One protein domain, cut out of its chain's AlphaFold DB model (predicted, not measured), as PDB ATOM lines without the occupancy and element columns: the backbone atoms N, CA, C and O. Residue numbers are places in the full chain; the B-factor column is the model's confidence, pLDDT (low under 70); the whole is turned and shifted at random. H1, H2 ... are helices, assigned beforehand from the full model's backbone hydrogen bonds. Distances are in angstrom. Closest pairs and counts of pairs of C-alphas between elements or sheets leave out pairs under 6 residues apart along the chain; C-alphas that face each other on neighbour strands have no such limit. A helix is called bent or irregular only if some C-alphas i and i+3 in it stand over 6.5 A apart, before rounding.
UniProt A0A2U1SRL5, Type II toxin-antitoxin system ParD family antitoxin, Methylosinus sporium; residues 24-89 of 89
ATOM      1  N   ARG A  24     299.360 330.754 385.959       97.75
ATOM      2  CA  ARG A  24     299.223 329.852 384.804       97.75
ATOM      3  C   ARG A  24     297.905 330.059 384.054       97.75
ATOM      4  O   ARG A  24     297.862 329.888 382.838       97.75
ATOM      5  N   ARG A  25     296.829 330.394 384.769       97.81
ATOM      6  CA  ARG A  25     295.515 330.725 384.193       97.81
ATOM      7  C   ARG A  25     295.463 332.129 383.580       97.81
ATOM      8  O   ARG A  25     294.489 332.428 382.898       97.81
ATOM      9  N   GLY A  26     296.487 332.958 383.797       96.94
ATOM     10  CA  GLY A  26     296.509 334.353 383.363       96.94
ATOM     11  C   GLY A  26     295.547 335.241 384.152       96.94
ATOM     12  O   GLY A  26     295.113 336.261 383.634       96.94
ATOM     13  N   GLU A  27     295.180 334.849 385.379       97.44
ATOM     14  CA  GLU A  27     294.383 335.706 386.273       97.44
ATOM     15  C   GLU A  27     295.206 336.905 386.773       97.44
ATOM     16  O   GLU A  27     294.632 337.935 387.107       97.44
ATOM     17  N   TYR A  28     296.536 336.761 386.812       97.25
ATOM     18  CA  TYR A  28     297.494 337.798 387.192       97.25
ATOM     19  C   TYR A  28     298.757 337.683 386.332       97.25
ATOM     20  O   TYR A  28     299.191 336.572 386.010       97.25
ATOM     21  N   ASP A  29     299.391 338.815 386.033       95.81
ATOM     22  CA  ASP A  29     300.635 338.887 385.260       95.81
ATOM     23  C   ASP A  29     301.865 338.564 386.122       95.81
ATOM     24  O   ASP A  29     302.925 338.179 385.621       95.81
ATOM     25  N   SER A  30     301.761 338.743 387.445       95.38
ATOM     26  CA  SER A  30     302.849 338.450 388.378       95.38
ATOM     27  C   SER A  30     302.373 338.200 389.807       95.38
ATOM     28  O   SER A  30     301.335 338.697 390.243       95.38
ATOM     29  N   ALA A  31     303.201 337.506 390.594       94.00
ATOM     30  CA  ALA A  31     302.969 337.368 392.031       94.00
ATOM     31  C   ALA A  31     302.951 338.733 392.749       94.00
ATOM     32  O   ALA A  31     302.227 338.907 393.722       94.00
ATOM     33  N   SER A  32     303.714 339.724 392.269       94.31
ATOM     34  CA  SER A  32     303.705 341.075 392.843       94.31
ATOM     35  C   SER A  32     302.379 341.800 392.626       94.31
ATOM     36  O   SER A  32     301.951 342.533 393.513       94.31
ATOM     37  N   GLU A  33     301.729 341.601 391.480       95.25
ATOM     38  CA  GLU A  33     300.396 342.143 391.205       95.25
ATOM     39  C   GLU A  33     299.350 341.494 392.110       95.25
ATOM     40  O   GLU A  33     298.663 342.207 392.837       95.25
ATOM     41  N   LEU A  34     299.325 340.157 392.163       95.88
ATOM     42  CA  LEU A  34     298.438 339.397 393.046       95.88
ATOM     43  C   LEU A  34     298.573 339.843 394.506       95.88
ATOM     44  O   LEU A  34     297.578 340.083 395.187       95.88
ATOM     45  N   MET A  35     299.808 339.993 394.991       94.56
ATOM     46  CA  MET A  35     300.062 340.456 396.356       94.56
ATOM     47  C   MET A  35     299.625 341.907 396.565       94.56
ATOM     48  O   MET A  35     299.106 342.232 397.629       94.56
ATOM     49  N   SER A  36     299.814 342.780 395.573       93.75
ATOM     50  CA  SER A  36     299.405 344.187 395.674       93.75
ATOM     51  C   SER A  36     297.884 344.321 395.724       93.75
ATOM     52  O   SER A  36     297.370 345.046 396.572       93.75
ATOM     53  N   GLU A  37     297.167 343.582 394.876       96.56
ATOM     54  CA  GLU A  37     295.704 343.526 394.900       96.56
ATOM     55  C   GLU A  37     295.196 342.939 396.221       96.56
ATOM     56  O   GLU A  37     294.305 343.511 396.846       96.56
ATOM     57  N   GLY A  38     295.806 341.850 396.699       95.06
ATOM     58  CA  GLY A  38     295.455 341.246 397.983       95.06
ATOM     59  C   GLY A  38     295.639 342.204 399.165       95.06
ATOM     60  O   GLY A  38     294.764 342.302 400.024       95.06
ATOM     61  N   VAL A  39     296.747 342.955 399.192       95.88
ATOM     62  CA  VAL A  39     296.991 343.982 400.219       95.88
ATOM     63  C   VAL A  39     295.974 345.117 400.110       95.88
ATOM     64  O   VAL A  39     295.428 345.526 401.132       95.88
ATOM     65  N   GLN A  40     295.671 345.598 398.902       96.50
ATOM     66  CA  GLN A  40     294.674 346.653 398.714       96.50
ATOM     67  C   GLN A  40     293.285 346.204 399.182       96.50
ATOM     68  O   GLN A  40     292.640 346.912 399.947       96.50
ATOM     69  N   ALA A  41     292.861 344.994 398.814       97.25
ATOM     70  CA  ALA A  41     291.581 344.435 399.238       97.25
ATOM     71  C   ALA A  41     291.479 344.293 400.768       97.25
ATOM     72  O   ALA A  41     290.402 344.481 401.341       97.25
ATOM     73  N   GLN A  42     292.592 343.975 401.439       97.06
ATOM     74  CA  GLN A  42     292.651 343.936 402.899       97.06
ATOM     75  C   GLN A  42     292.504 345.341 403.503       97.06
ATOM     76  O   GLN A  42     291.675 345.531 404.392       97.06
ATOM     77  N   LEU A  43     293.235 346.331 402.980       97.31
ATOM     78  CA  LEU A  43     293.139 347.725 403.430       97.31
ATOM     79  C   LEU A  43     291.731 348.298 403.238       97.31
ATOM     80  O   LEU A  43     291.206 348.949 404.139       97.31
ATOM     81  N   ASP A  44     291.098 348.025 402.098       97.69
ATOM     82  CA  ASP A  44     289.750 348.509 401.790       97.69
ATOM     83  C   ASP A  44     288.707 347.908 402.737       97.69
ATOM     84  O   ASP A  44     287.787 348.601 403.189       97.69
ATOM     85  N   ARG A  45     288.857 346.622 403.077       96.31
ATOM     86  CA  ARG A  45     287.995 345.948 404.054       96.31
ATOM     87  C   ARG A  45     288.130 346.583 405.433       96.31
ATOM     88  O   ARG A  45     287.111 346.874 406.062       96.31
ATOM     89  N   ASP A  46     289.361 346.811 405.877       97.44
ATOM     90  CA  ASP A  46     289.636 347.386 407.193       97.44
ATOM     91  C   ASP A  46     289.128 348.832 407.269       97.44
ATOM     92  O   ASP A  46     288.412 349.192 408.204       97.44
ATOM     93  N   ALA A  47     289.374 349.641 406.235       97.38
ATOM     94  CA  ALA A  47     288.865 351.008 406.150       97.38
ATOM     95  C   ALA A  47     287.327 351.067 406.139       97.38
ATOM     96  O   ALA A  47     286.731 351.937 406.782       97.38
ATOM     97  N   SER A  48     286.672 350.132 405.444       97.19
ATOM     98  CA  SER A  48     285.207 350.039 405.408       97.19
ATOM     99  C   SER A  48     284.627 349.705 406.782       97.19
ATOM    100  O   SER A  48     283.640 350.313 407.201       97.19
ATOM    101  N   LEU A  49     285.253 348.770 407.503       97.06
ATOM    102  CA  LEU A  49     284.853 348.413 408.863       97.06
ATOM    103  C   LEU A  49     285.032 349.595 409.821       97.06
ATOM    104  O   LEU A  49     284.098 349.937 410.542       97.06
ATOM    105  N   GLU A  50     286.196 350.243 409.797       97.88
ATOM    106  CA  GLU A  50     286.498 351.405 410.640       97.88
ATOM    107  C   GLU A  50     285.523 352.561 410.400       97.88
ATOM    108  O   GLU A  50     285.016 353.169 411.346       97.88
ATOM    109  N   THR A  51     285.203 352.833 409.134       97.94
ATOM    110  CA  THR A  51     284.218 353.855 408.762       97.94
ATOM    111  C   THR A  51     282.840 353.500 409.314       97.94
ATOM    112  O   THR A  51     282.198 354.327 409.953       97.94
ATOM    113  N   TRP A  52     282.396 352.249 409.158       97.31
ATOM    114  CA  TRP A  52     281.108 351.810 409.697       97.31
ATOM    115  C   TRP A  52     281.046 351.893 411.231       97.31
ATOM    116  O   TRP A  52     280.046 352.349 411.788       97.31
ATOM    117  N   LEU A  53     282.114 351.504 411.931       98.06
ATOM    118  CA  LEU A  53     282.188 351.625 413.388       98.06
ATOM    119  C   LEU A  53     282.078 353.089 413.829       98.06
ATOM    120  O   LEU A  53     281.285 353.413 414.717       98.06
ATOM    121  N   ARG A  54     282.843 353.976 413.190       98.19
ATOM    122  CA  ARG A  54     282.873 355.405 413.510       98.19
ATOM    123  C   ARG A  54     281.557 356.106 413.202       98.19
ATOM    124  O   ARG A  54     281.104 356.896 414.024       98.19
ATOM    125  N   ASP A  55     280.960 355.819 412.053       98.00
ATOM    126  CA  ASP A  55     279.859 356.624 411.520       98.00
ATOM    127  C   ASP A  55     278.484 356.046 411.862       98.00
ATOM    128  O   ASP A  55     277.491 356.771 411.852       98.00
ATOM    129  N   VAL A  56     278.399 354.751 412.185       97.50
ATOM    130  CA  VAL A  56     277.125 354.086 412.502       97.50
ATOM    131  C   VAL A  56     277.080 353.634 413.954       97.50
ATOM    132  O   VAL A  56     276.135 353.961 414.673       97.50
ATOM    133  N   VAL A  57     278.092 352.891 414.410       97.38
ATOM    134  CA  VAL A  57     278.047 352.269 415.742       97.38
ATOM    135  C   VAL A  57     278.217 353.303 416.849       97.38
ATOM    136  O   VAL A  57     277.417 353.321 417.784       97.38
ATOM    137  N   VAL A  58     279.218 354.183 416.750       97.81
ATOM    138  CA  VAL A  58     279.467 355.206 417.779       97.81
ATOM    139  C   VAL A  58     278.273 356.162 417.939       97.81
ATOM    140  O   VAL A  58     277.825 356.326 419.079       97.81
ATOM    141  N   PRO A  59     277.686 356.738 416.868       97.19
ATOM    142  CA  PRO A  59     276.494 357.574 416.995       97.19
ATOM    143  C   PRO A  59     275.291 356.806 417.536       97.19
ATOM    144  O   PRO A  59     274.630 357.291 418.449       97.19
ATOM    145  N   GLY A  60     275.046 355.578 417.060       95.81
ATOM    146  CA  GLY A  60     273.946 354.750 417.559       95.81
ATOM    147  C   GLY A  60     274.066 354.436 419.055       95.81
ATOM    148  O   GLY A  60     273.077 354.478 419.785       95.81
ATOM    149  N   HIS A  61     275.283 354.183 419.539       95.88
ATOM    150  CA  HIS A  61     275.540 353.987 420.963       95.88
ATOM    151  C   HIS A  61     275.351 355.281 421.768       95.88
ATOM    152  O   HIS A  61     274.745 355.251 422.836       95.88
ATOM    153  N   ALA A  62     275.821 356.421 421.252       96.94
ATOM    154  CA  ALA A  62     275.603 357.719 421.887       96.94
ATOM    155  C   ALA A  62     274.105 358.064 421.986       96.94
ATOM    156  O   ALA A  62     273.653 358.516 423.036       96.94
ATOM    157  N   GLU A  63     273.322 357.791 420.935       95.75
ATOM    158  CA  GLU A  63     271.863 357.948 420.942       95.75
ATOM    159  C   GLU A  63     271.189 357.053 421.985       95.75
ATOM    160  O   GLU A  63     270.301 357.514 422.699       95.75
ATOM    161  N   TYR A  64     271.623 355.795 422.105       94.12
ATOM    162  CA  TYR A  64     271.102 354.881 423.122       94.12
ATOM    163  C   TYR A  64     271.420 355.352 424.545       94.12
ATOM    164  O   TYR A  64     270.550 355.316 425.407       94.12
ATOM    165  N   LEU A  65     272.647 355.817 424.804       95.88
ATOM    166  CA  LEU A  65     273.004 356.358 426.118       95.88
ATOM    167  C   LEU A  65     272.206 357.622 426.462       95.88
ATOM    168  O   LEU A  65     271.898 357.842 427.632       95.88
ATOM    169  N   ALA A  66     271.877 358.443 425.461       97.31
ATOM    170  CA  ALA A  66     271.056 359.636 425.642       97.31
ATOM    171  C   ALA A  66     269.579 359.299 425.904       97.31
ATOM    172  O   ALA A  66     268.937 359.977 426.706       97.31
ATOM    173  N   ASP A  67     269.042 358.264 425.252       95.62
ATOM    174  CA  ASP A  67     267.667 357.801 425.449       95.62
ATOM    175  C   ASP A  67     267.540 356.271 425.297       95.62
ATOM    176  O   ASP A  67     267.243 355.759 424.207       95.62
ATOM    177  N   PRO A  68     267.698 355.518 426.405       93.25
ATOM    178  CA  PRO A  68     267.589 354.063 426.383       93.25
ATOM    179  C   PRO A  68     266.202 353.550 425.985       93.25
ATOM    180  O   PRO A  68     266.080 352.411 425.535       93.25
ATOM    181  N   SER A  69     265.150 354.370 426.117       93.00
ATOM    182  CA  SER A  69     263.780 353.968 425.777       93.00
ATOM    183  C   SER A  69     263.566 353.772 424.271       93.00
ATOM    184  O   SER A  69     262.610 353.115 423.864       93.00
ATOM    185  N   ARG A  70     264.482 354.282 423.432       87.94
ATOM    186  CA  ARG A  70     264.480 354.074 421.974       87.94
ATOM    187  C   ARG A  70     264.968 352.687 421.556       87.94
ATOM    188  O   ARG A  70     264.834 352.331 420.382       87.94
ATOM    189  N   ALA A  71     265.550 351.913 422.473       90.69
ATOM    190  CA  ALA A  71     265.961 350.546 422.190       90.69
ATOM    191  C   ALA A  71     264.754 349.624 421.973       90.69
ATOM    192  O   ALA A  71     263.665 349.839 422.500       90.69
ATOM    193  N   VAL A  72     264.963 348.561 421.197       91.06
ATOM    194  CA  VAL A  72     263.972 347.490 421.047       91.06
ATOM    195  C   VAL A  72     264.202 346.470 422.166       91.06
ATOM    196  O   VAL A  72     265.324 345.961 422.261       91.06
ATOM    197  N   PRO A  73     263.182 346.134 422.979       92.00
ATOM    198  CA  PRO A  73     263.289 345.071 423.972       92.00
ATOM    199  C   PRO A  73     263.702 343.744 423.327       92.00
ATOM    200  O   PRO A  73     263.270 343.410 422.217       92.00
ATOM    201  N   ALA A  74     264.553 342.976 424.006       92.56
ATOM    202  CA  ALA A  74     265.143 341.759 423.446       92.56
ATOM    203  C   ALA A  74     264.072 340.720 423.068       92.56
ATOM    204  O   ALA A  74     264.174 340.053 422.035       92.56
ATOM    205  N   GLU A  75     263.014 340.634 423.870       95.69
ATOM    206  CA  GLU A  75     261.847 339.783 423.672       95.69
ATOM    207  C   GLU A  75     261.040 340.139 422.409       95.69
ATOM    208  O   GLU A  75     260.437 339.259 421.791       95.69
ATOM    209  N   GLU A  76     261.083 341.396 421.958       95.19
ATOM    210  CA  GLU A  76     260.337 341.878 420.788       95.19
ATOM    211  C   GLU A  76     261.155 341.845 419.488       95.19
ATOM    212  O   GLU A  76     260.596 341.872 418.381       95.19
ATOM    213  N   LEU A  77     262.485 341.754 419.593       94.31
ATOM    214  CA  LEU A  77     263.412 341.905 418.471       94.31
ATOM    215  C   LEU A  77     263.093 340.957 417.305       94.31
ATOM    216  O   LEU A  77     262.993 341.382 416.148       94.31
ATOM    217  N   LEU A  78     262.896 339.668 417.595       95.06
ATOM    218  CA  LEU A  78     262.654 338.668 416.554       95.06
ATOM    219  C   LEU A  78     261.298 338.873 415.865       95.06
ATOM    220  O   LEU A  78     261.197 338.700 414.645       95.06
ATOM    221  N   ALA A  79     260.265 339.253 416.621       95.75
ATOM    222  CA  ALA A  79     258.947 339.559 416.071       95.75
ATOM    223  C   ALA A  79     259.033 340.750 415.104       95.75
ATOM    224  O   ALA A  79     258.539 340.673 413.975       95.75
ATOM    225  N   ARG A  80     259.762 341.802 415.494       93.88
ATOM    226  CA  ARG A  80     259.990 342.991 414.665       93.88
ATOM    227  C   ARG A  80     260.743 342.675 413.368       93.88
ATOM    228  O   ARG A  80     260.342 343.143 412.301       93.88
ATOM    229  N   ILE A  81     261.785 341.836 413.418       95.00
ATOM    230  CA  ILE A  81     262.521 341.389 412.217       95.00
ATOM    231  C   ILE A  81     261.601 340.609 411.270       95.00
ATOM    232  O   ILE A  81     261.597 340.861 410.061       95.00
ATOM    233  N   LYS A  82     260.808 339.667 411.799       95.75
ATOM    234  CA  LYS A  82     259.864 338.866 411.000       95.75
ATOM    235  C   LYS A  82     258.819 339.747 410.315       95.75
ATOM    236  O   LYS A  82     258.597 339.579 409.119       95.75
ATOM    237  N   ALA A  83     258.240 340.705 411.040       95.06
ATOM    238  CA  ALA A  83     257.267 341.647 410.494       95.06
ATOM    239  C   ALA A  83     257.863 342.483 409.348       95.06
ATOM    240  O   ALA A  83     257.276 342.563 408.271       95.06
ATOM    241  N   ARG A  84     259.076 343.026 409.527       93.88
ATOM    242  CA  ARG A  84     259.752 343.813 408.482       93.88
ATOM    243  C   ARG A  84     260.075 342.988 407.233       93.88
ATOM    244  O   ARG A  84     259.914 343.488 406.127       93.88
ATOM    245  N   ARG A  85     260.481 341.723 407.392       92.88
ATOM    246  CA  ARG A  85     260.696 340.797 406.261       92.88
ATOM    247  C   ARG A  85     259.404 340.424 405.538       92.88
ATOM    248  O   ARG A  85     259.446 340.187 404.339       92.88
ATOM    249  N   ALA A  86     258.284 340.325 406.253       93.25
ATOM    250  CA  ALA A  86     256.986 340.042 405.649       93.25
ATOM    251  C   ALA A  86     256.429 341.244 404.876       93.25
ATOM    252  O   ALA A  86     255.821 341.032 403.839       93.25
ATOM    253  N   ALA A  87     256.672 342.469 405.354       88.38
ATOM    254  CA  ALA A  87     256.229 343.712 404.715       88.38
ATOM    255  C   ALA A  87     257.105 344.169 403.531       88.38
ATOM    256  O   ALA A  87     256.691 345.028 402.763       88.38
ATOM    257  N   GLY A  88     258.333 343.651 403.419       81.12
ATOM    258  CA  GLY A  88     259.241 343.911 402.295       81.12
ATOM    259  C   GLY A  88     259.153 342.888 401.157       81.12
ATOM    260  O   GLY A  88     259.990 342.930 400.259       81.12
ATOM    261  N   ARG A  89     258.204 341.949 401.229       54.38
ATOM    262  CA  ARG A  89     257.790 341.070 400.128       54.38
ATOM    263  C   ARG A  89     256.479 341.584 399.560       54.38
ATOM    264  O   ARG A  89     256.287 341.399 398.344       54.38
TER     265      ARG A  89
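What this domain is: This is residues 24 to 89 of the 89 residues of the protein "Type II toxin-antitoxin system ParD family antitoxin" of Methylosinus sporium (UniProt A0A2U1SRL5). One long helix, H1, makes the length of an open, extended frame, and the chain turns off to the same side at its two ends. At the end where the printed part begins there is a tail, residues 24 to 30, and past the other end a link leads to a much shorter helix, H2, set off from H1. The 66 printed residues have two named helices, H1 then H2, and no named strand; the class is all helix. The whole is extended, with a radius of gyration of the C-alphas of 20.8 A, and flat, with spans of 57 by 32 by 17 A.

How they stand to each other: H1, residues 31 to 66, is joined to H2, residues 74 to 87, by a short link of 7 residues. The two helices are apart, with no C-alpha of the one within 8 A of the other. Residues 38 to 62 of H1 stand free, and so do residues 81 to 89, of which 81 to 87 belong to H2. H1 is neither bent nor irregular, but only just: C-alphas 55 and 58 are 6.4 A apart. H2 is irregular, with C-alphas 75 and 78 being 7.2 A apart. Of the O i to N i+4 pairs, 30 of 32 in H1 and 8 of 10 in H2 are within hydrogen-bond range.

Where its parts are: The printed part begins with Arg 24, whose C-alpha is at (299.223, 329.852, 384.804). H1 runs 51.4 A from C-alpha 31 at (302.969, 337.368, 392.031) to C-alpha 66 at (271.056, 359.636, 425.642). H2 runs 20.8 A and ends with C-alpha 87 at (256.229, 343.712, 404.715).

The domain as a whole: The two C-alphas farthest apart, those of Arg 24 and Ser 69, are 59.3 A apart. The printed part has no cut. Its mean pLDDT is 94.7, and one residue, Arg 89, the chain's last, is under 70.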